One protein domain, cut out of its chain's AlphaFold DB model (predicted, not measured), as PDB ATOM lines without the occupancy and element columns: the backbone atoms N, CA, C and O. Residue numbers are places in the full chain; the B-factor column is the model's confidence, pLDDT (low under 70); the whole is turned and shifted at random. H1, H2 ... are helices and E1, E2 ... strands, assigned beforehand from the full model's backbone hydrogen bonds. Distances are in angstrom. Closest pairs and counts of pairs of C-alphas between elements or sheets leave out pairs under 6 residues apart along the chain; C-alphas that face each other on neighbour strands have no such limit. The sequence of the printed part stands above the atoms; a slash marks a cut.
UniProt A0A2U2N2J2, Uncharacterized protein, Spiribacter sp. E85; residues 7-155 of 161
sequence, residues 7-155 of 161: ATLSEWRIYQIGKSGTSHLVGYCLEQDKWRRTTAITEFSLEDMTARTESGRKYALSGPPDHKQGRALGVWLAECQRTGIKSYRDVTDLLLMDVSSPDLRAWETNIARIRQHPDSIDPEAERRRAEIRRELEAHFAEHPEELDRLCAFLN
ATOM      1  N   ALA A   7     132.888 139.618 100.157       91.06
ATOM      2  CA  ALA A   7     133.284 139.623 101.568       91.06
ATOM      3  C   ALA A   7     134.804 139.444 101.696       91.06
ATOM      4  O   ALA A   7     135.448 138.926 100.783       91.06
ATOM      5  N   THR A   8     135.370 139.823 102.831       94.19
ATOM      6  CA  THR A   8     136.804 139.763 103.100       94.19
ATOM      7  C   THR A   8     137.078 138.749 104.196       94.19
ATOM      8  O   THR A   8     136.501 138.827 105.280       94.19
ATOM      9  N   LEU A   9     137.963 137.789 103.921       94.56
ATOM     10  CA  LEU A   9     138.429 136.814 104.902       94.56
ATOM     11  C   LEU A   9     139.844 137.168 105.362       94.56
ATOM     12  O   LEU A   9     140.764 137.227 104.550       94.56
ATOM     13  N   SER A  10     140.019 137.355 106.666       93.69
ATOM     14  CA  SER A  10     141.324 137.326 107.328       93.69
ATOM     15  C   SER A  10     141.565 135.965 107.979       93.69
ATOM     16  O   SER A  10     140.643 135.149 108.069       93.69
ATOM     17  N   GLU A  11     142.799 135.718 108.439       92.69
ATOM     18  CA  GLU A  11     143.159 134.480 109.158       92.69
ATOM     19  C   GLU A  11     142.680 133.229 108.401       92.69
ATOM     20  O   GLU A  11     142.068 132.315 108.952       92.69
ATOM     21  N   TRP A  12     142.869 133.250 107.085       93.38
ATOM     22  CA  TRP A  12     142.213 132.325 106.179       93.38
ATOM     23  C   TRP A  12     143.050 131.059 105.973       93.38
ATOM     24  O   TRP A  12     144.265 131.053 106.166       93.38
ATOM     25  N   ARG A  13     142.386 129.976 105.577       92.88
ATOM     26  CA  ARG A  13     142.973 128.717 105.108       92.88
ATOM     27  C   ARG A  13     142.089 128.091 104.039       92.88
ATOM     28  O   ARG A  13     140.898 128.400 103.947       92.88
ATOM     29  N   ILE A  14     142.663 127.195 103.243       91.31
ATOM     30  CA  ILE A  14     141.951 126.454 102.200       91.31
ATOM     31  C   ILE A  14     142.072 124.960 102.461       91.31
ATOM     32  O   ILE A  14     143.169 124.413 102.558       91.31
ATOM     33  N   TYR A  15     140.924 124.289 102.517       91.19
ATOM     34  CA  TYR A  15     140.842 122.850 102.728       91.19
ATOM     35  C   TYR A  15     140.190 122.157 101.540       91.19
ATOM     36  O   TYR A  15     139.098 122.533 101.111       91.19
ATOM     37  N   GLN A  16     140.842 121.112 101.039       89.12
ATOM     38  CA  GLN A  16     140.301 120.231 100.012       89.12
ATOM     39  C   GLN A  16     139.692 118.985 100.653       89.12
ATOM     40  O   GLN A  16     140.345 118.303 101.441       89.12
ATOM     41  N   ILE A  17     138.456 118.651 100.293       88.81
ATOM     42  CA  ILE A  17     137.776 117.436 100.753       88.81
ATOM     43  C   ILE A  17     138.257 116.242  99.921       88.81
ATOM     44  O   ILE A  17     138.200 116.272  98.695       88.81
ATOM     45  N   GLY A  18     138.683 115.156 100.570       80.69
ATOM     46  CA  GLY A  18     139.317 114.019  99.888       80.69
ATOM     47  C   GLY A  18     138.399 113.268  98.913       80.69
ATOM     48  O   GLY A  18     138.840 112.874  97.839       80.69
ATOM     49  N   LYS A  19     137.115 113.085  99.260       78.44
ATOM     50  CA  LYS A  19     136.159 112.313  98.440       78.44
ATOM     51  C   LYS A  19     135.650 113.080  97.215       78.44
ATOM     52  O   LYS A  19     135.466 112.475  96.166       78.44
ATOM     53  N   SER A  20     135.373 114.377  97.358       81.06
ATOM     54  CA  SER A  20     134.827 115.222  96.283       81.06
ATOM     55  C   SER A  20     135.904 115.983  95.513       81.06
ATOM     56  O   SER A  20     135.651 116.427  94.400       81.06
ATOM     57  N   GLY A  21     137.085 116.182  96.103       82.62
ATOM     58  CA  GLY A  21     138.132 117.044  95.559       82.62
ATOM     59  C   GLY A  21     137.814 118.542  95.633       82.62
ATOM     60  O   GLY A  21     138.631 119.348  95.191       82.62
ATOM     61  N   THR A  22     136.666 118.932  96.198       86.81
ATOM     62  CA  THR A  22     136.252 120.336  96.304       86.81
ATOM     63  C   THR A  22     137.079 121.069  97.353       86.81
ATOM     64  O   THR A  22     137.312 120.550  98.448       86.81
ATOM     65  N   SER A  23     137.497 122.288  97.025       89.75
ATOM     66  CA  SER A  23     138.260 123.161  97.918       89.75
ATOM     67  C   SER A  23     137.352 124.213  98.539       89.75
ATOM     68  O   SER A  23     136.479 124.749  97.865       89.75
ATOM     69  N   HIS A  24     137.548 124.515  99.816       93.56
ATOM     70  CA  HIS A  24     136.730 125.456 100.576       93.56
ATOM     71  C   HIS A  24     137.626 126.417 101.347       93.56
ATOM     72  O   HIS A  24     138.618 125.994 101.939       93.56
ATOM     73  N   LEU A  25     137.252 127.695 101.375       93.75
ATOM     74  CA  LEU A  25     137.882 128.685 102.240       93.75
ATOM     75  C   LEU A  25     137.286 128.598 103.640       93.75
ATOM     76  O   LEU A  25     136.068 128.475 103.799       93.75
ATOM     77  N   VAL A  26     138.142 128.728 104.644       94.56
ATOM     78  CA  VAL A  26     137.765 129.009 106.027       94.56
ATOM     79  C   VAL A  26     138.504 130.257 106.462       94.56
ATOM     80  O   VAL A  26     139.694 130.375 106.202       94.56
ATOM     81  N   GLY A  27     137.821 131.186 107.114       93.88
ATOM     82  CA  GLY A  27     138.460 132.390 107.627       93.88
ATOM     83  C   GLY A  27     137.502 133.257 108.422       93.88
ATOM     84  O   GLY A  27     136.309 132.951 108.546       93.88
ATOM     85  N   TYR A  28     138.040 134.344 108.954       92.06
ATOM     86  CA  TYR A  28     137.279 135.332 109.692       92.06
ATOM     87  C   TYR A  28     136.745 136.403 108.739       92.06
ATOM     88  O   TYR A  28     137.501 137.116 108.086       92.06
ATOM     89  N   CYS A  29     135.421 136.474 108.616       92.94
ATOM     90  CA  CYS A  29     134.719 137.394 107.731       92.94
ATOM     91  C   CYS A  29     134.620 138.771 108.387       92.94
ATOM     92  O   CYS A  29     133.783 138.960 109.272       92.94
ATOM     93  N   LEU A  30     135.419 139.728 107.917       91.81
ATOM     94  CA  LEU A  30     135.537 141.058 108.522       91.81
ATOM     95  C   LEU A  30     134.209 141.823 108.532       91.81
ATOM     96  O   LEU A  30     133.855 142.449 109.523       91.81
ATOM     97  N   GLU A  31     133.427 141.732 107.458       90.31
ATOM     98  CA  GLU A  31     132.159 142.460 107.335       90.31
ATOM     99  C   GLU A  31     131.037 141.878 108.203       90.31
ATOM    100  O   GLU A  31     130.003 142.519 108.383       90.31
ATOM    101  N   GLN A  32     131.193 140.642 108.688       86.62
ATOM    102  CA  GLN A  32     130.173 139.938 109.472       86.62
ATOM    103  C   GLN A  32     130.659 139.569 110.874       86.62
ATOM    104  O   GLN A  32     129.917 138.898 111.591       86.62
ATOM    105  N   ASP A  33     131.879 139.979 111.229       88.19
ATOM    106  CA  ASP A  33     132.511 139.761 112.531       88.19
ATOM    107  C   ASP A  33     132.465 138.291 112.988       88.19
ATOM    108  O   ASP A  33     132.218 137.970 114.151       88.19
ATOM    109  N   LYS A  34     132.639 137.346 112.050       88.25
ATOM    110  CA  LYS A  34     132.479 135.914 112.349       88.25
ATOM    111  C   LYS A  34     133.332 134.992 111.500       88.25
ATOM    112  O   LYS A  34     133.593 135.248 110.327       88.25
ATOM    113  N   TRP A  35     133.645 133.835 112.068       90.12
ATOM    114  CA  TRP A  35     134.223 132.714 111.338       90.12
ATOM    115  C   TRP A  35     133.238 132.122 110.331       90.12
ATOM    116  O   TRP A  35     132.035 132.018 110.590       90.12
ATOM    117  N   ARG A  36     133.747 131.726 109.164       88.44
ATOM    118  CA  ARG A  36     132.942 131.142 108.092       88.44
ATOM    119  C   ARG A  36     133.745 130.135 107.281       88.44
ATOM    120  O   ARG A  36     134.902 130.377 106.959       88.44
ATOM    121  N   ARG A  37     133.057 129.073 106.850       91.81
ATOM    122  CA  ARG A  37     133.435 128.233 105.707       91.81
ATOM    123  C   ARG A  37     132.635 128.634 104.468       91.81
ATOM    124  O   ARG A  37     131.420 128.825 104.554       91.81
ATOM    125  N   THR A  38     133.277 128.733 103.311       92.12
ATOM    126  CA  THR A  38     132.595 129.007 102.040       92.12
ATOM    127  C   THR A  38     132.009 127.742 101.397       92.12
ATOM    128  O   THR A  38     132.347 126.610 101.760       92.12
ATOM    129  N   THR A  39     131.148 127.911 100.387       90.62
ATOM    130  CA  THR A  39     130.880 126.846  99.395       90.62
ATOM    131  C   THR A  39     132.147 126.528  98.592       90.62
ATOM    132  O   THR A  39     133.177 127.178  98.816       90.62
ATOM    133  N   ALA A  40     132.102 125.537  97.690       89.69
ATOM    134  CA  ALA A  40     133.310 125.155  96.968       89.69
ATOM    135  C   ALA A  40     133.842 126.335  96.147       89.69
ATOM    136  O   ALA A  40     133.074 127.126  95.597       89.69
ATOM    137  N   ILE A  41     135.160 126.469  96.125       89.94
ATOM    138  CA  ILE A  41     135.886 127.440  95.319       89.94
ATOM    139  C   ILE A  41     135.793 126.988  93.865       89.94
ATOM    140  O   ILE A  41     136.092 125.836  93.553       89.94
ATOM    141  N   THR A  42     135.384 127.898  92.990       85.44
ATOM    142  CA  THR A  42     135.327 127.687  91.539       85.44
ATOM    143  C   THR A  42     136.449 128.426  90.820       85.44
ATOM    144  O   THR A  42     136.887 127.989  89.764       85.44
ATOM    145  N   GLU A  43     136.924 129.540  91.386       83.19
ATOM    146  CA  GLU A  43     138.023 130.346  90.845       83.19
ATOM    147  C   GLU A  43     138.886 130.851  92.003       83.19
ATOM    148  O   GLU A  43     138.359 131.219  93.054       83.19
ATOM    149  N   PHE A  44     140.200 130.911  91.810       82.44
ATOM    150  CA  PHE A  44     141.139 131.479  92.772       82.44
ATOM    151  C   PHE A  44     142.213 132.266  92.018       82.44
ATOM    152  O   PHE A  44     142.842 131.725  91.113       82.44
ATOM    153  N   SER A  45     142.410 133.530  92.387       80.06
ATOM    154  CA  SER A  45     143.470 134.402  91.880       80.06
ATOM    155  C   SER A  45     144.463 134.647  93.007       80.06
ATOM    156  O   SER A  45     144.120 135.287  94.004       80.06
ATOM    157  N   LEU A  46     145.676 134.111  92.855       75.50
ATOM    158  CA  LEU A  46     146.772 134.344  93.795       75.50
ATOM    159  C   LEU A  46     147.292 135.783  93.689       75.50
ATOM    160  O   LEU A  46     147.572 136.399  94.708       75.50
ATOM    161  N   GLU A  47     147.370 136.320  92.471       77.44
ATOM    162  CA  GLU A  47     147.804 137.698  92.217       77.44
ATOM    163  C   GLU A  47     146.898 138.704  92.934       77.44
ATOM    164  O   GLU A  47     147.374 139.565  93.671       77.44
ATOM    165  N   ASP A  48     145.582 138.538  92.789       80.12
ATOM    166  CA  ASP A  48     144.611 139.434  93.421       80.12
ATOM    167  C   ASP A  48     144.305 139.057  94.871       80.12
ATOM    168  O   ASP A  48     143.566 139.777  95.545       80.12
ATOM    169  N   MET A  49     144.782 137.899  95.337       85.31
ATOM    170  CA  MET A  49     144.367 137.288  96.599       85.31
ATOM    171  C   MET A  49     142.835 137.203  96.715       85.31
ATOM    172  O   MET A  49     142.236 137.630  97.703       85.31
ATOM    173  N   THR A  50     142.166 136.667  95.687       88.56
ATOM    174  CA  THR A  50     140.699 136.533  95.666       88.56
ATOM    175  C   THR A  50     140.227 135.141  95.273       88.56
ATOM    176  O   THR A  50     140.914 134.404  94.575       88.56
ATOM    177  N   ALA A  51     139.014 134.781  95.688       88.81
ATOM    178  CA  ALA A  51     138.363 133.535  95.303       88.81
ATOM    179  C   ALA A  51     136.903 133.762  94.911       88.81
ATOM    180  O   ALA A  51     136.210 134.569  95.527       88.81
ATOM    181  N   ARG A  52     136.401 133.012  93.932       88.25
ATOM    182  CA  ARG A  52     134.966 132.880  93.654       88.25
ATOM    183  C   ARG A  52     134.495 131.511  94.106       88.25
ATOM    184  O   ARG A  52     135.234 130.534  94.001       88.25
ATOM    185  N   THR A  53     133.270 131.440  94.607       91.06
ATOM    186  CA  THR A  53     132.687 130.183  95.083       91.06
ATOM    187  C   THR A  53     131.394 129.844  94.353       91.06
ATOM    188  O   THR A  53     130.791 130.712  93.729       91.06
ATOM    189  N   GLU A  54     130.919 128.602  94.480       89.06
ATOM    190  CA  GLU A  54     129.675 128.116  93.849       89.06
ATOM    191  C   GLU A  54     128.441 128.975  94.158       89.06
ATOM    192  O   GLU A  54     127.516 129.051  93.359       89.06
ATOM    193  N   SER A  55     128.430 129.668  95.302       88.75
ATOM    194  CA  SER A  55     127.377 130.631  95.646       88.75
ATOM    195  C   SER A  55     127.377 131.901  94.778       88.75
ATOM    196  O   SER A  55     126.539 132.773  94.973       88.75
ATOM    197  N   GLY A  56     128.359 132.068  93.889       86.06
ATOM    198  CA  GLY A  56     128.596 133.271  93.091       86.06
ATOM    199  C   GLY A  56     129.373 134.374  93.820       86.06
ATOM    200  O   GLY A  56     129.853 135.308  93.174       86.06
ATOM    201  N   ARG A  57     129.544 134.269  95.146       89.94
ATOM    202  CA  ARG A  57     130.244 135.271  95.966       89.94
ATOM    203  C   ARG A  57     131.738 135.316  95.661       89.94
ATOM    204  O   ARG A  57     132.380 134.275  95.506       89.94
ATOM    205  N   LYS A  58     132.283 136.533  95.642       91.81
ATOM    206  CA  LYS A  58     133.722 136.800  95.583       91.81
ATOM    207  C   LYS A  58     134.257 137.054  96.994       91.81
ATOM    208  O   LYS A  58     133.689 137.846  97.736       91.81
ATOM    209  N   TYR A  59     135.356 136.417  97.357       93.56
ATOM    210  CA  TYR A  59     136.055 136.644  98.612       93.56
ATOM    211  C   TYR A  59     137.401 137.303  98.341       93.56
ATOM    212  O   TYR A  59     138.142 136.825  97.485       93.56
ATOM    213  N   ALA A  60     137.706 138.385  99.050       93.50
ATOM    214  CA  ALA A  60     139.054 138.940  99.133       93.50
ATOM    215  C   ALA A  60     139.772 138.330 100.341       93.50
ATOM    216  O   ALA A  60     139.164 138.156 101.396       93.50
ATOM    217  N   LEU A  61     141.047 137.989 100.190       92.19
ATOM    218  CA  LEU A  61     141.865 137.409 101.247       92.19
ATOM    219  C   LEU A  61     142.808 138.475 101.789       92.19
ATOM    220  O   LEU A  61     143.626 139.033 101.063       92.19
ATOM    221  N   SER A  62     142.661 138.775 103.075       91.38
ATOM    222  CA  SER A  62     143.415 139.822 103.749       91.38
ATOM    223  C   SER A  62     144.442 139.225 104.701       91.38
ATOM    224  O   SER A  62     144.119 138.382 105.542       91.38
ATOM    225  N   GLY A  63     145.682 139.701 104.586       86.44
ATOM    226  CA  GLY A  63     146.786 139.279 105.438       86.44
ATOM    227  C   GLY A  63     147.248 137.835 105.195       86.44
ATOM    228  O   GLY A  63     146.783 137.159 104.270       86.44
ATOM    229  N   PRO A  64     148.204 137.364 106.013       84.38
ATOM    230  CA  PRO A  64     148.728 136.013 105.896       84.38
ATOM    231  C   PRO A  64     147.685 134.972 106.332       84.38
ATOM    232  O   PRO A  64     146.813 135.271 107.157       84.38
ATOM    233  N   PRO A  65     147.809 133.727 105.848       86.50
ATOM    234  CA  PRO A  65     147.023 132.626 106.376       86.50
ATOM    235  C   PRO A  65     147.239 132.396 107.876       86.50
ATOM    236  O   PRO A  65     148.312 132.675 108.425       86.50
ATOM    237  N   ASP A  66     146.250 131.800 108.541       85.56
ATOM    238  CA  ASP A  66     146.343 131.459 109.966       85.56
ATOM    239  C   ASP A  66     147.223 130.226 110.212       85.56
ATOM    240  O   ASP A  66     146.724 129.157 110.544       85.56
ATOM    241  N   HIS A  67     148.543 130.324 110.073       74.44
ATOM    242  CA  HIS A  67     149.441 129.191 110.347       74.44
ATOM    243  C   HIS A  67     149.763 128.980 111.827       74.44
ATOM    244  O   HIS A  67     150.127 127.872 112.217       74.44
ATOM    245  N   LYS A  68     149.630 130.026 112.648       72.75
ATOM    246  CA  LYS A  68     150.171 130.048 114.014       72.75
ATOM    247  C   LYS A  68     149.149 129.717 115.091       72.75
ATOM    248  O   LYS A  68     149.520 129.064 116.060       72.75
ATOM    249  N   GLN A  69     147.914 130.203 114.958       74.81
ATOM    250  CA  GLN A  69     146.921 130.118 116.032       74.81
ATOM    251  C   GLN A  69     145.981 128.927 115.840       74.81
ATOM    252  O   GLN A  69     145.464 128.403 116.819       74.81
ATOM    253  N   GLY A  70     145.773 128.482 114.596       80.94
ATOM    254  CA  GLY A  70     144.971 127.292 114.307       80.94
ATOM    255  C   GLY A  70     143.471 127.501 114.527       80.94
ATOM    256  O   GLY A  70     142.715 126.532 114.565       80.94
ATOM    257  N   ARG A  71     143.010 128.749 114.623       87.62
ATOM    258  CA  ARG A  71     141.590 129.095 114.754       87.62
ATOM    259  C   ARG A  71     140.810 128.686 113.511       87.62
ATOM    260  O   ARG A  71     139.745 128.082 113.631       87.62
ATOM    261  N   ALA A  72     141.375 128.919 112.324       89.50
ATOM    262  CA  ALA A  72     140.791 128.449 111.070       89.50
ATOM    263  C   ALA A  72     140.679 126.915 111.034       89.50
ATOM    264  O   ALA A  72     139.687 126.377 110.540       89.50
ATOM    265  N   LEU A  73     141.658 126.208 111.613       89.94
ATOM    266  CA  LEU A  73     141.620 124.751 111.738       89.94
ATOM    267  C   LEU A  73     140.546 124.294 112.734       89.94
ATOM    268  O   LEU A  73     139.798 123.377 112.415       89.94
ATOM    269  N   GLY A  74     140.402 124.953 113.884       88.31
ATOM    270  CA  GLY A  74     139.330 124.655 114.840       88.31
ATOM    271  C   GLY A  74     137.933 124.804 114.224       88.31
ATOM    272  O   GLY A  74     137.090 123.918 114.354       88.31
ATOM    273  N   VAL A  75     137.714 125.877 113.458       91.44
ATOM    274  CA  VAL A  75     136.470 126.097 112.698       91.44
ATOM    275  C   VAL A  75     136.259 125.011 111.643       91.44
ATOM    276  O   VAL A  75     135.147 124.511 111.481       91.44
ATOM    277  N   TRP A  76     137.316 124.619 110.929       93.12
ATOM    278  CA  TRP A  76     137.235 123.542 109.948       93.12
ATOM    279  C   TRP A  76     136.893 122.188 110.586       93.12
ATOM    280  O   TRP A  76     136.045 121.470 110.060       93.12
ATOM    281  N   LEU A  77     137.480 121.857 111.738       90.31
ATOM    282  CA  LEU A  77     137.174 120.630 112.482       90.31
ATOM    283  C   LEU A  77     135.704 120.588 112.925       90.31
ATOM    284  O   LEU A  77     135.031 119.576 112.716       90.31
ATOM    285  N   ALA A  78     135.180 121.703 113.443       89.44
ATOM    286  CA  ALA A  78     133.761 121.854 113.770       89.44
ATOM    287  C   ALA A  78     132.866 121.625 112.536       89.44
ATOM    288  O   ALA A  78     131.890 120.873 112.576       89.44
ATOM    289  N   GLU A  79     133.237 122.197 111.388       89.44
ATOM    290  CA  GLU A  79     132.535 121.977 110.123       89.44
ATOM    291  C   GLU A  79     132.596 120.521 109.642       89.44
ATOM    292  O   GLU A  79     131.595 119.990 109.147       89.44
ATOM    293  N   CYS A  80     133.739 119.850 109.795       90.12
ATOM    294  CA  CYS A  80     133.892 118.437 109.463       90.12
ATOM    295  C   CYS A  80     132.977 117.560 110.315       90.12
ATOM    296  O   CYS A  80     132.304 116.682 109.769       90.12
ATOM    297  N   GLN A  81     132.894 117.837 111.617       86.56
ATOM    298  CA  GLN A  81     131.989 117.142 112.526       86.56
ATOM    299  C   GLN A  81     130.529 117.346 112.110       86.56
ATOM    300  O   GLN A  81     129.783 116.380 111.946       86.56
ATOM    301  N   ARG A  82     130.142 118.596 111.833       84.75
ATOM    302  CA  ARG A  82     128.777 118.976 111.441       84.75
ATOM    303  C   ARG A  82     128.336 118.362 110.113       84.75
ATOM    304  O   ARG A  82     127.173 118.009 109.949       84.75
ATOM    305  N   THR A  83     129.239 118.293 109.137       85.88
ATOM    306  CA  THR A  83     128.915 117.841 107.770       85.88
ATOM    307  C   THR A  83     129.281 116.386 107.499       85.88
ATOM    308  O   THR A  83     128.961 115.863 106.434       85.88
ATOM    309  N   GLY A  84     129.946 115.720 108.444       87.75
ATOM    310  CA  GLY A  84     130.426 114.352 108.287       87.75
ATOM    311  C   GLY A  84     131.623 114.205 107.343       87.75
ATOM    312  O   GLY A  84     131.874 113.098 106.868       87.75
ATOM    313  N   ILE A  85     132.379 115.273 107.062       89.38
ATOM    314  CA  ILE A  85     133.617 115.179 106.270       89.38
ATOM    315  C   ILE A  85     134.638 114.361 107.067       89.38
ATOM    316  O   ILE A  85     135.051 114.756 108.152       89.38
ATOM    317  N   LYS A  86     135.051 113.215 106.516       87.06
ATOM    318  CA  LYS A  86     135.992 112.284 107.170       87.06
ATOM    319  C   LYS A  86     137.427 112.373 106.661       87.06
ATOM    320  O   LYS A  86     138.327 111.834 107.286       87.06
ATOM    321  N   SER A  87     137.641 113.013 105.515       85.75
ATOM    322  CA  SER A  87     138.963 113.144 104.908       85.75
ATOM    323  C   SER A  87     139.079 114.493 104.222       85.75
ATOM    324  O   SER A  87     138.213 114.873 103.427       85.75
ATOM    325  N   TYR A  88     140.152 115.205 104.539       89.25
ATOM    326  CA  TYR A  88     140.488 116.491 103.956       89.25
ATOM    327  C   TYR A  88     142.004 116.708 103.974       89.25
ATOM    328  O   TYR A  88     142.740 116.001 104.664       89.25
ATOM    329  N   ARG A  89     142.463 117.708 103.226       86.44
ATOM    330  CA  ARG A  89     143.848 118.180 103.203       86.44
ATOM    331  C   ARG A  89     143.865 119.699 103.293       86.44
ATOM    332  O   ARG A  89     143.072 120.354 102.624       86.44
ATOM    333  N   ASP A  90     144.769 120.243 104.098       86.94
ATOM    334  CA  ASP A  90     145.096 121.669 104.053       86.94
ATOM    335  C   ASP A  90     145.952 121.933 102.809       86.94
ATOM    336  O   ASP A  90     147.010 121.328 102.644       86.94
ATOM    337  N   VAL A  91     145.455 122.773 101.908       85.12
ATOM    338  CA  VAL A  91     146.127 123.119 100.647       85.12
ATOM    339  C   VAL A  91     146.525 124.592 100.605       85.12
ATOM    340  O   VAL A  91     146.828 125.117  99.540       85.12
ATOM    341  N   THR A  92     146.538 125.266 101.755       85.06
ATOM    342  CA  THR A  92     146.827 126.702 101.855       85.06
ATOM    343  C   THR A  92     148.206 127.041 101.291       85.06
ATOM    344  O   THR A  92     148.306 127.817 100.346       85.06
ATOM    345  N   ASP A  93     149.264 126.406 101.797       74.31
ATOM    346  CA  ASP A  93     150.631 126.664 101.320       74.31
ATOM    347  C   ASP A  93     150.851 126.197  99.889       74.31
ATOM    348  O   ASP A  93     151.560 126.834  99.118       74.31
ATOM    349  N   LEU A  94     150.178 125.115  99.511       66.31
ATOM    350  CA  LEU A  94     150.212 124.581  98.159       66.31
ATOM    351  C   LEU A  94     149.713 125.591  97.119       66.31
ATOM    352  O   LEU A  94     150.139 125.550  95.970       66.31
ATOM    353  N   LEU A  95     148.822 126.499  97.523       63.97
ATOM    354  CA  LEU A  95     148.316 127.577  96.678       63.97
ATOM    355  C   LEU A  95     149.205 128.823  96.700       63.97
ATOM    356  O   LEU A  95     149.147 129.610  95.763       63.97
ATOM    357  N   LEU A  96     150.022 128.998  97.738       67.38
ATOM    358  CA  LEU A  96     150.955 130.120  97.868       67.38
ATOM    359  C   LEU A  96     152.329 129.829  97.238       67.38
ATOM    360  O   LEU A  96     153.113 130.749  97.012       67.38
ATOM    361  N   MET A  97     152.617 128.564  96.922       58.28
ATOM    362  CA  MET A  97     153.856 128.101  96.291       58.28
ATOM    363  C   MET A  97     153.813 128.169  94.748       58.28
ATOM    364  O   MET A  97     154.036 127.152  94.110       58.28
ATOM    365  N   ASP A  98     153.522 129.330  94.139       50.78
ATOM    366  CA  ASP A  98     154.038 129.745  92.808       50.78
ATOM    367  C   ASP A  98     153.565 131.177  92.465       50.78
ATOM    368  O   ASP A  98     152.481 131.376  91.922       50.78
ATOM    369  N   VAL A  99     154.367 132.201  92.778       46.97
ATOM    370  CA  VAL A  99     154.066 133.614  92.439       46.97
ATOM    371  C   VAL A  99     154.617 134.040  91.069       46.97
ATOM    372  O   VAL A  99     154.632 135.225  90.749       46.97
ATOM    373  N   SER A 100     155.103 133.094  90.257       44.66
ATOM    374  CA  SER A 100     155.914 133.379  89.061       44.66
ATOM    375  C   SER A 100     155.275 133.003  87.716       44.66
ATOM    376  O   SER A 100     155.869 133.300  86.680       44.66
ATOM    377  N   SER A 101     154.092 132.373  87.689       43.38
ATOM    378  CA  SER A 101     153.479 131.868  86.446       43.38
ATOM    379  C   SER A 101     152.134 132.552  86.121       43.38
ATOM    380  O   SER A 101     151.197 132.410  86.905       43.38
ATOM    381  N   PRO A 102     151.992 133.262  84.979       43.88
ATOM    382  CA  PRO A 102     150.808 134.077  84.661       43.88
ATOM    383  C   PRO A 102     149.566 133.305  84.172       43.88
ATOM    384  O   PRO A 102     148.547 133.919  83.860       43.88
ATOM    385  N   ASP A 103     149.619 131.979  84.051       49.84
ATOM    386  CA  ASP A 103     148.549 131.213  83.404       49.84
ATOM    387  C   ASP A 103     147.536 130.679  84.432       49.84
ATOM    388  O   ASP A 103     147.678 129.592  84.991       49.84
ATOM    389  N   LEU A 104     146.457 131.428  84.671       40.69
ATOM    390  CA  LEU A 104     145.363 131.103  85.609       40.69
ATOM    391  C   LEU A 104     144.511 129.861  85.233       40.69
ATOM    392  O   LEU A 104     143.450 129.624  85.809       40.69
ATOM    393  N   ARG A 105     144.990 128.994  84.329       46.88
ATOM    394  CA  ARG A 105     144.553 127.583  84.214       46.88
ATOM    395  C   ARG A 105     145.407 126.615  85.046       46.88
ATOM    396  O   ARG A 105     145.109 125.427  85.099       46.88
ATOM    397  N   ALA A 106     146.418 127.120  85.748       53.91
ATOM    398  CA  ALA A 106     147.340 126.344  86.565       53.91
ATOM    399  C   ALA A 106     146.721 125.715  87.826       53.91
ATOM    400  O   ALA A 106     147.391 124.915  88.465       53.91
ATOM    401  N   TRP A 107     145.472 126.005  88.215       51.88
ATOM    402  CA  TRP A 107     144.907 125.460  89.461       51.88
ATOM    403  C   TRP A 107     144.732 123.926  89.418       51.88
ATOM    404  O   TRP A 107     145.138 123.238  90.355       51.88
ATOM    405  N   GLU A 108     144.221 123.366  88.312       55.06
ATOM    406  CA  GLU A 108     144.135 121.908  88.118       55.06
ATOM    407  C   GLU A 108     145.531 121.294  87.970       55.06
ATOM    408  O   GLU A 108     145.801 120.220  88.510       55.06
ATOM    409  N   THR A 109     146.441 121.999  87.291       53.12
ATOM    410  CA  THR A 109     147.830 121.576  87.071       53.12
ATOM    411  C   THR A 109     148.650 121.575  88.359       53.12
ATOM    412  O   THR A 109     149.404 120.634  88.581       53.12
ATOM    413  N   ASN A 110     148.474 122.550  89.249       50.75
ATOM    414  CA  ASN A 110     149.152 122.621  90.540       50.75
ATOM    415  C   ASN A 110     148.628 121.528  91.476       50.75
ATOM    416  O   ASN A 110     149.424 120.770  92.031       50.75
ATOM    417  N   ILE A 111     147.303 121.340  91.559       53.06
ATOM    418  CA  ILE A 111     146.703 120.212  92.295       53.06
ATOM    419  C   ILE A 111     147.202 118.864  91.740       53.06
ATOM    420  O   ILE A 111     147.542 117.967  92.516       53.06
ATOM    421  N   ALA A 112     147.293 118.708  90.414       57.12
ATOM    422  CA  ALA A 112     147.826 117.503  89.776       57.12
ATOM    423  C   ALA A 112     149.330 117.303  90.038       57.12
ATOM    424  O   ALA A 112     149.752 116.190  90.348       57.12
ATOM    425  N   ARG A 113     150.136 118.367  89.991       52.72
ATOM    426  CA  ARG A 113     151.578 118.345  90.269       52.72
ATOM    427  C   ARG A 113     151.871 117.941  91.712       52.72
ATOM    428  O   ARG A 113     152.802 117.184  91.945       52.72
ATOM    429  N   ILE A 114     151.044 118.342  92.674       48.56
ATOM    430  CA  ILE A 114     151.179 117.934  94.084       48.56
ATOM    431  C   ILE A 114     150.822 116.463  94.289       48.56
ATOM    432  O   ILE A 114     151.446 115.783  95.102       48.56
ATOM    433  N   ARG A 115     149.846 115.932  93.539       52.12
ATOM    434  CA  ARG A 115     149.604 114.478  93.518       52.12
ATOM    435  C   ARG A 115     150.841 113.713  93.039       52.12
ATOM    436  O   ARG A 115     151.041 112.587  93.477       52.12
ATOM    437  N   GLN A 116     151.649 114.322  92.168       49.75
ATOM    438  CA  GLN A 116     152.881 113.745  91.626       49.75
ATOM    439  C   GLN A 116     154.131 114.048  92.483       49.75
ATOM    440  O   GLN A 116     155.071 113.261  92.455       49.75
ATOM    441  N   HIS A 117     154.139 115.136  93.267       47.97
ATOM    442  CA  HIS A 117     155.293 115.614  94.048       47.97
ATOM    443  C   HIS A 117     154.908 116.099  95.465       47.97
ATOM    444  O   HIS A 117     154.986 117.300  95.755       47.97
ATOM    445  N   PRO A 118     154.507 115.190  96.372       51.66
ATOM    446  CA  PRO A 118     154.123 115.540  97.743       51.66
ATOM    447  C   PRO A 118     155.270 116.140  98.580       51.66
ATOM    448  O   PRO A 118     155.000 116.877  99.523       51.66
ATOM    449  N   ASP A 119     156.529 115.896  98.205       51.00
ATOM    450  CA  ASP A 119     157.730 116.337  98.940       51.00
ATOM    451  C   ASP A 119     158.095 117.819  98.726       51.00
ATOM    452  O   ASP A 119     159.068 118.314  99.286       51.00
ATOM    453  N   SER A 120     157.328 118.541  97.901       51.56
ATOM    454  CA  SER A 120     157.511 119.984  97.669       51.56
ATOM    455  C   SER A 120     157.005 120.860  98.824       51.56
ATOM    456  O   SER A 120     157.264 122.062  98.847       51.56
ATOM    457  N   ILE A 121     156.306 120.261  99.791       57.66
ATOM    458  CA  ILE A 121     155.841 120.924 101.007       57.66
ATOM    459  C   ILE A 121     157.000 120.990 102.002       57.66
ATOM    460  O   ILE A 121     157.601 119.960 102.299       57.66
ATOM    461  N   ASP A 122     157.274 122.174 102.561       67.31
ATOM    462  CA  ASP A 122     158.243 122.341 103.651       67.31
ATOM    463  C   ASP A 122     157.952 121.336 104.791       67.31
ATOM    464  O   ASP A 122     156.908 121.439 105.455       67.31
ATOM    465  N   PRO A 123     158.858 120.367 105.040       69.19
ATOM    466  CA  PRO A 123     158.650 119.338 106.051       69.19
ATOM    467  C   PRO A 123     158.514 119.895 107.469       69.19
ATOM    468  O   PRO A 123     157.867 119.271 108.309       69.19
ATOM    469  N   GLU A 124     159.131 121.036 107.777       71.75
ATOM    470  CA  GLU A 124     159.018 121.659 109.097       71.75
ATOM    471  C   GLU A 124     157.654 122.313 109.289       71.75
ATOM    472  O   GLU A 124     156.987 122.069 110.300       71.75
ATOM    473  N   ALA A 125     157.199 123.065 108.287       67.00
ATOM    474  CA  ALA A 125     155.866 123.646 108.283       67.00
ATOM    475  C   ALA A 125     154.778 122.559 108.379       67.00
ATOM    476  O   ALA A 125     153.817 122.704 109.140       67.00
ATOM    477  N   GLU A 126     154.955 121.429 107.684       72.50
ATOM    478  CA  GLU A 126     154.022 120.301 107.766       72.50
ATOM    479  C   GLU A 126     154.030 119.636 109.146       72.50
ATOM    480  O   GLU A 126     152.961 119.389 109.712       72.50
ATOM    481  N   ARG A 127     155.210 119.421 109.744       78.06
ATOM    482  CA  ARG A 127     155.313 118.921 111.126       78.06
ATOM    483  C   ARG A 127     154.592 119.839 112.108       78.06
ATOM    484  O   ARG A 127     153.817 119.349 112.928       78.06
ATOM    485  N   ARG A 128     154.791 121.157 112.007       78.56
ATOM    486  CA  ARG A 128     154.142 122.122 112.904       78.56
ATOM    487  C   ARG A 128     152.622 122.129 112.736       78.56
ATOM    488  O   ARG A 128     151.897 122.188 113.724       78.56
ATOM    489  N   ARG A 129     152.115 122.020 111.503       74.81
ATOM    490  CA  ARG A 129     150.669 121.881 111.248       74.81
ATOM    491  C   ARG A 129     150.098 120.593 111.830       74.81
ATOM    492  O   ARG A 129     149.001 120.624 112.384       74.81
ATOM    493  N   ALA A 130     150.813 119.478 111.694       79.81
ATOM    494  CA  ALA A 130     150.399 118.199 112.259       79.81
ATOM    495  C   ALA A 130     150.353 118.246 113.795       79.81
ATOM    496  O   ALA A 130     149.421 117.714 114.395       79.81
ATOM    497  N   GLU A 131     151.310 118.931 114.422       85.56
ATOM    498  CA  GLU A 131     151.327 119.160 115.867       85.56
ATOM    499  C   GLU A 131     150.119 119.983 116.327       85.56
ATOM    500  O   GLU A 131     149.357 119.502 117.163       85.56
ATOM    501  N   ILE A 132     149.874 121.146 115.711       83.75
ATOM    502  CA  ILE A 132     148.711 121.996 116.026       83.75
ATOM    503  C   ILE A 132     147.400 121.221 115.838       83.75
ATOM    504  O   ILE A 132     146.484 121.335 116.649       83.75
ATOM    505  N   ARG A 133     147.295 120.411 114.775       84.25
ATOM    506  CA  ARG A 133     146.117 119.564 114.553       84.25
ATOM    507  C   ARG A 133     145.921 118.583 115.701       84.25
ATOM    508  O   ARG A 133     144.821 118.506 116.228       84.25
ATOM    509  N   ARG A 134     146.974 117.863 116.085       87.00
ATOM    510  CA  ARG A 134     146.917 116.880 117.170       87.00
ATOM    511  C   ARG A 134     146.534 117.534 118.498       87.00
ATOM    512  O   ARG A 134     145.745 116.959 119.234       87.00
ATOM    513  N   GLU A 135     147.079 118.712 118.794       88.62
ATOM    514  CA  GLU A 135     146.736 119.484 119.995       88.62
ATOM    515  C   GLU A 135     145.257 119.879 120.005       88.62
ATOM    516  O   GLU A 135     144.577 119.650 120.998       88.62
ATOM    517  N   LEU A 136     144.734 120.399 118.889       85.69
ATOM    518  CA  LEU A 136     143.319 120.764 118.776       85.69
ATOM    519  C   LEU A 136     142.387 119.548 118.837       85.69
ATOM    520  O   LEU A 136     141.338 119.610 119.468       85.69
ATOM    521  N   GLU A 137     142.751 118.441 118.189       86.75
ATOM    522  CA  GLU A 137     141.976 117.198 118.240       86.75
ATOM    523  C   GLU A 137     141.947 116.613 119.655       86.75
ATOM    524  O   GLU A 137     140.883 116.203 120.115       86.75
ATOM    525  N   ALA A 138     143.084 116.612 120.360       88.25
ATOM    526  CA  ALA A 138     143.149 116.201 121.759       88.25
ATOM    527  C   ALA A 138     142.306 117.126 122.646       88.25
ATOM    528  O   ALA A 138     141.479 116.644 123.415       88.25
ATOM    529  N   HIS A 139     142.440 118.442 122.463       88.94
ATOM    530  CA  HIS A 139     141.658 119.443 123.188       88.94
ATOM    531  C   HIS A 139     140.155 119.229 123.004       88.94
ATOM    532  O   HIS A 139     139.424 119.176 123.981       88.94
ATOM    533  N   PHE A 140     139.670 119.030 121.775       86.44
ATOM    534  CA  PHE A 140     138.245 118.771 121.539       86.44
ATOM    535  C   PHE A 140     137.780 117.382 121.985       86.44
ATOM    536  O   PHE A 140     136.588 117.194 122.220       86.44
ATOM    537  N   ALA A 141     138.683 116.406 122.097       86.31
ATOM    538  CA  ALA A 141     138.361 115.117 122.698       86.31
ATOM    539  C   ALA A 141     138.164 115.235 124.220       86.31
ATOM    540  O   ALA A 141     137.294 114.562 124.770       86.31
ATOM    541  N   GLU A 142     138.940 116.098 124.885       91.44
ATOM    542  CA  GLU A 142     138.806 116.404 126.316       91.44
ATOM    543  C   GLU A 142     137.663 117.391 126.607       91.44
ATOM    544  O   GLU A 142     136.998 117.276 127.636       91.44
ATOM    545  N   HIS A 143     137.400 118.309 125.672       90.00
ATOM    546  CA  HIS A 143     136.427 119.400 125.770       90.00
ATOM    547  C   HIS A 143     135.421 119.394 124.602       90.00
ATOM    548  O   HIS A 143     135.371 120.342 123.803       90.00
ATOM    549  N   PRO A 144     134.596 118.339 124.455       87.44
ATOM    550  CA  PRO A 144     133.627 118.242 123.362       87.44
ATOM    551  C   PRO A 144     132.600 119.387 123.372       87.44
ATOM    552  O   PRO A 144     132.127 119.803 122.316       87.44
ATOM    553  N   GLU A 145     132.304 119.966 124.538       88.44
ATOM    554  CA  GLU A 145     131.412 121.115 124.679       88.44
ATOM    555  C   GLU A 145     131.930 122.374 123.976       88.44
ATOM    556  O   GLU A 145     131.135 123.210 123.543       88.44
ATOM    557  N   GLU A 146     133.248 122.543 123.853       86.31
ATOM    558  CA  GLU A 146     133.823 123.669 123.118       86.31
ATOM    559  C   GLU A 146     133.649 123.494 121.611       86.31
ATOM    560  O   GLU A 146     133.289 124.447 120.913       86.31
ATOM    561  N   LEU A 147     133.819 122.265 121.121       82.38
ATOM    562  CA  LEU A 147     133.531 121.920 119.734       82.38
ATOM    563  C   LEU A 147     132.043 122.121 119.414       82.38
ATOM    564  O   LEU A 147     131.706 122.689 118.371       82.38
ATOM    565  N   ASP A 148     131.155 121.732 120.328       81.56
ATOM    566  CA  ASP A 148     129.713 121.953 120.204       81.56
ATOM    567  C   ASP A 148     129.365 123.447 120.198       81.56
ATOM    568  O   ASP A 148     128.560 123.894 119.374       81.56
ATOM    569  N   ARG A 149     129.997 124.256 121.062       84.56
ATOM    570  CA  ARG A 149     129.830 125.721 121.064       84.56
ATOM    571  C   ARG A 149     130.286 126.343 119.751       84.56
ATOM    572  O   ARG A 149     129.588 127.212 119.231       84.56
ATOM    573  N   LEU A 150     131.414 125.896 119.197       82.19
ATOM    574  CA  LEU A 150     131.878 126.336 117.881       82.19
ATOM    575  C   LEU A 150     130.877 125.948 116.787       82.19
ATOM    576  O   LEU A 150     130.507 126.794 115.972       82.19
ATOM    577  N   CYS A 151     130.362 124.717 116.806       78.81
ATOM    578  CA  CYS A 151     129.326 124.275 115.872       78.81
ATOM    579  C   CYS A 151     128.056 125.138 115.972       78.81
ATOM    580  O   CYS A 151     127.505 125.553 114.948       78.81
ATOM    581  N   ALA A 152     127.607 125.443 117.192       79.31
ATOM    582  CA  ALA A 152     126.444 126.287 117.447       79.31
ATOM    583  C   ALA A 152     126.674 127.752 117.040       79.31
ATOM    584  O   ALA A 152     125.759 128.400 116.540       79.31
ATOM    585  N   PHE A 153     127.888 128.280 117.213       77.56
ATOM    586  CA  PHE A 153     128.243 129.630 116.774       77.56
ATOM    587  C   PHE A 153     128.227 129.761 115.246       77.56
ATOM    588  O   PHE A 153     127.723 130.748 114.710       77.56
ATOM    589  N   LEU A 154     128.738 128.753 114.533       71.06
ATOM    590  CA  LEU A 154     128.751 128.734 113.066       71.06
ATOM    591  C   LEU A 154     127.341 128.625 112.466       71.06
ATOM    592  O   LEU A 154     127.111 129.092 111.347       71.06
ATOM    593  N   ASN A 155     126.390 128.056 113.210       66.81
ATOM    594  CA  ASN A 155     124.987 127.973 112.823       66.81
ATOM    595  C   ASN A 155     124.071 128.263 114.023       66.81
ATOM    596  O   ASN A 155     123.553 127.322 114.635       66.81
TER     597      ASN A 155
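This is residues 7 to 155 of the 161 residues of an uncharacterized protein of Spiribacter sp. E85 (UniProt A0A2U2N2J2). Look for a small closed barrel of five strands, E1 to E5, with H1 packed on its outside and an arc of three helices, H3, H4 and H5, reaching round that side. H4, the longest helix, stands off the barrel, while H5 folds back to H1 and E3; E6 extends the sheet beside the last residues of E1, and the short H2 follows it. The printed part has 149 residues, with named elements in the order E1 E2 E3 E4 E5 H1 E6 H2 H3 H4 H5. The barrel is mixed, and the class is mixed, helices and strands. The whole is compact, with a radius of gyration of the C-alphas of 15.1 A and spans of 46 by 34 by 28 A.

Find C-alpha 7 at (133.284, 139.623, 101.568); from there E1, residues 7 to 17, runs 22.7 A and bends by 96 degrees at residue 10. Next come E2, residues 23 to 29, 17.6 A, and E3, residues 34 to 45, 23.3 A, which bends by 104 degrees at residue 42. E4 is residues 50 to 53, E5 residues 58 to 62. H1, residues 71 to 83, begins at (141.590, 129.095, 114.754) and spans 18.3 A. E6 is residues 88 to 90, H2 residues 92 to 96, H3 residues 106 to 116, 14.7 A. H4, residues 123 to 142, spans 28.5 A; H5, residues 144 to 154, spans 15.5 A and ends at (128.751, 128.734, 113.066).

E1 to E5 form a meander, each strand the antiparallel neighbour of the one before: look at N 13 and O 26, 2.8 A, N 38 and O 25, 2.8 A, N 45 and O 50, 2.8 A, and N 59 and O 51, 2.7 A. E5 and E1 close the ring, parallel, with N 9 and O 60 at 2.8 A. E6 is antiparallel to E1, with N 16 and O 89 at 2.8 A. H1 is on the barrel, outside it, at a height over the sheet of 7.6 A; its closest C-alphas to E2 are Ala 72 and Gly 27, 5.7 A. H1 and H5 touch, about perpendicular at 89 degrees, closest at the C-alphas of Ala 78 and Cys 151, 5.5 A. H4 is close to H1 but not clearly touching, with the C-alphas of Gly 74 and Leu 136 6.8 A apart. H2 and H3 only just touch, with 3 pairs of C-alphas within 8 A, the closest being Leu 94 and Ile 114, 7.9 A. In all five helices every O i to N i+4 pair is within hydrogen-bond range.

The two C-alphas farthest apart, Pro 102 and Glu 142, are 46.8 A apart. The printed part has no cut, and no link is long. Mean pLDDT of the printed part is 79.5; it is under 70 at residues 94 to 123, 125 and 155.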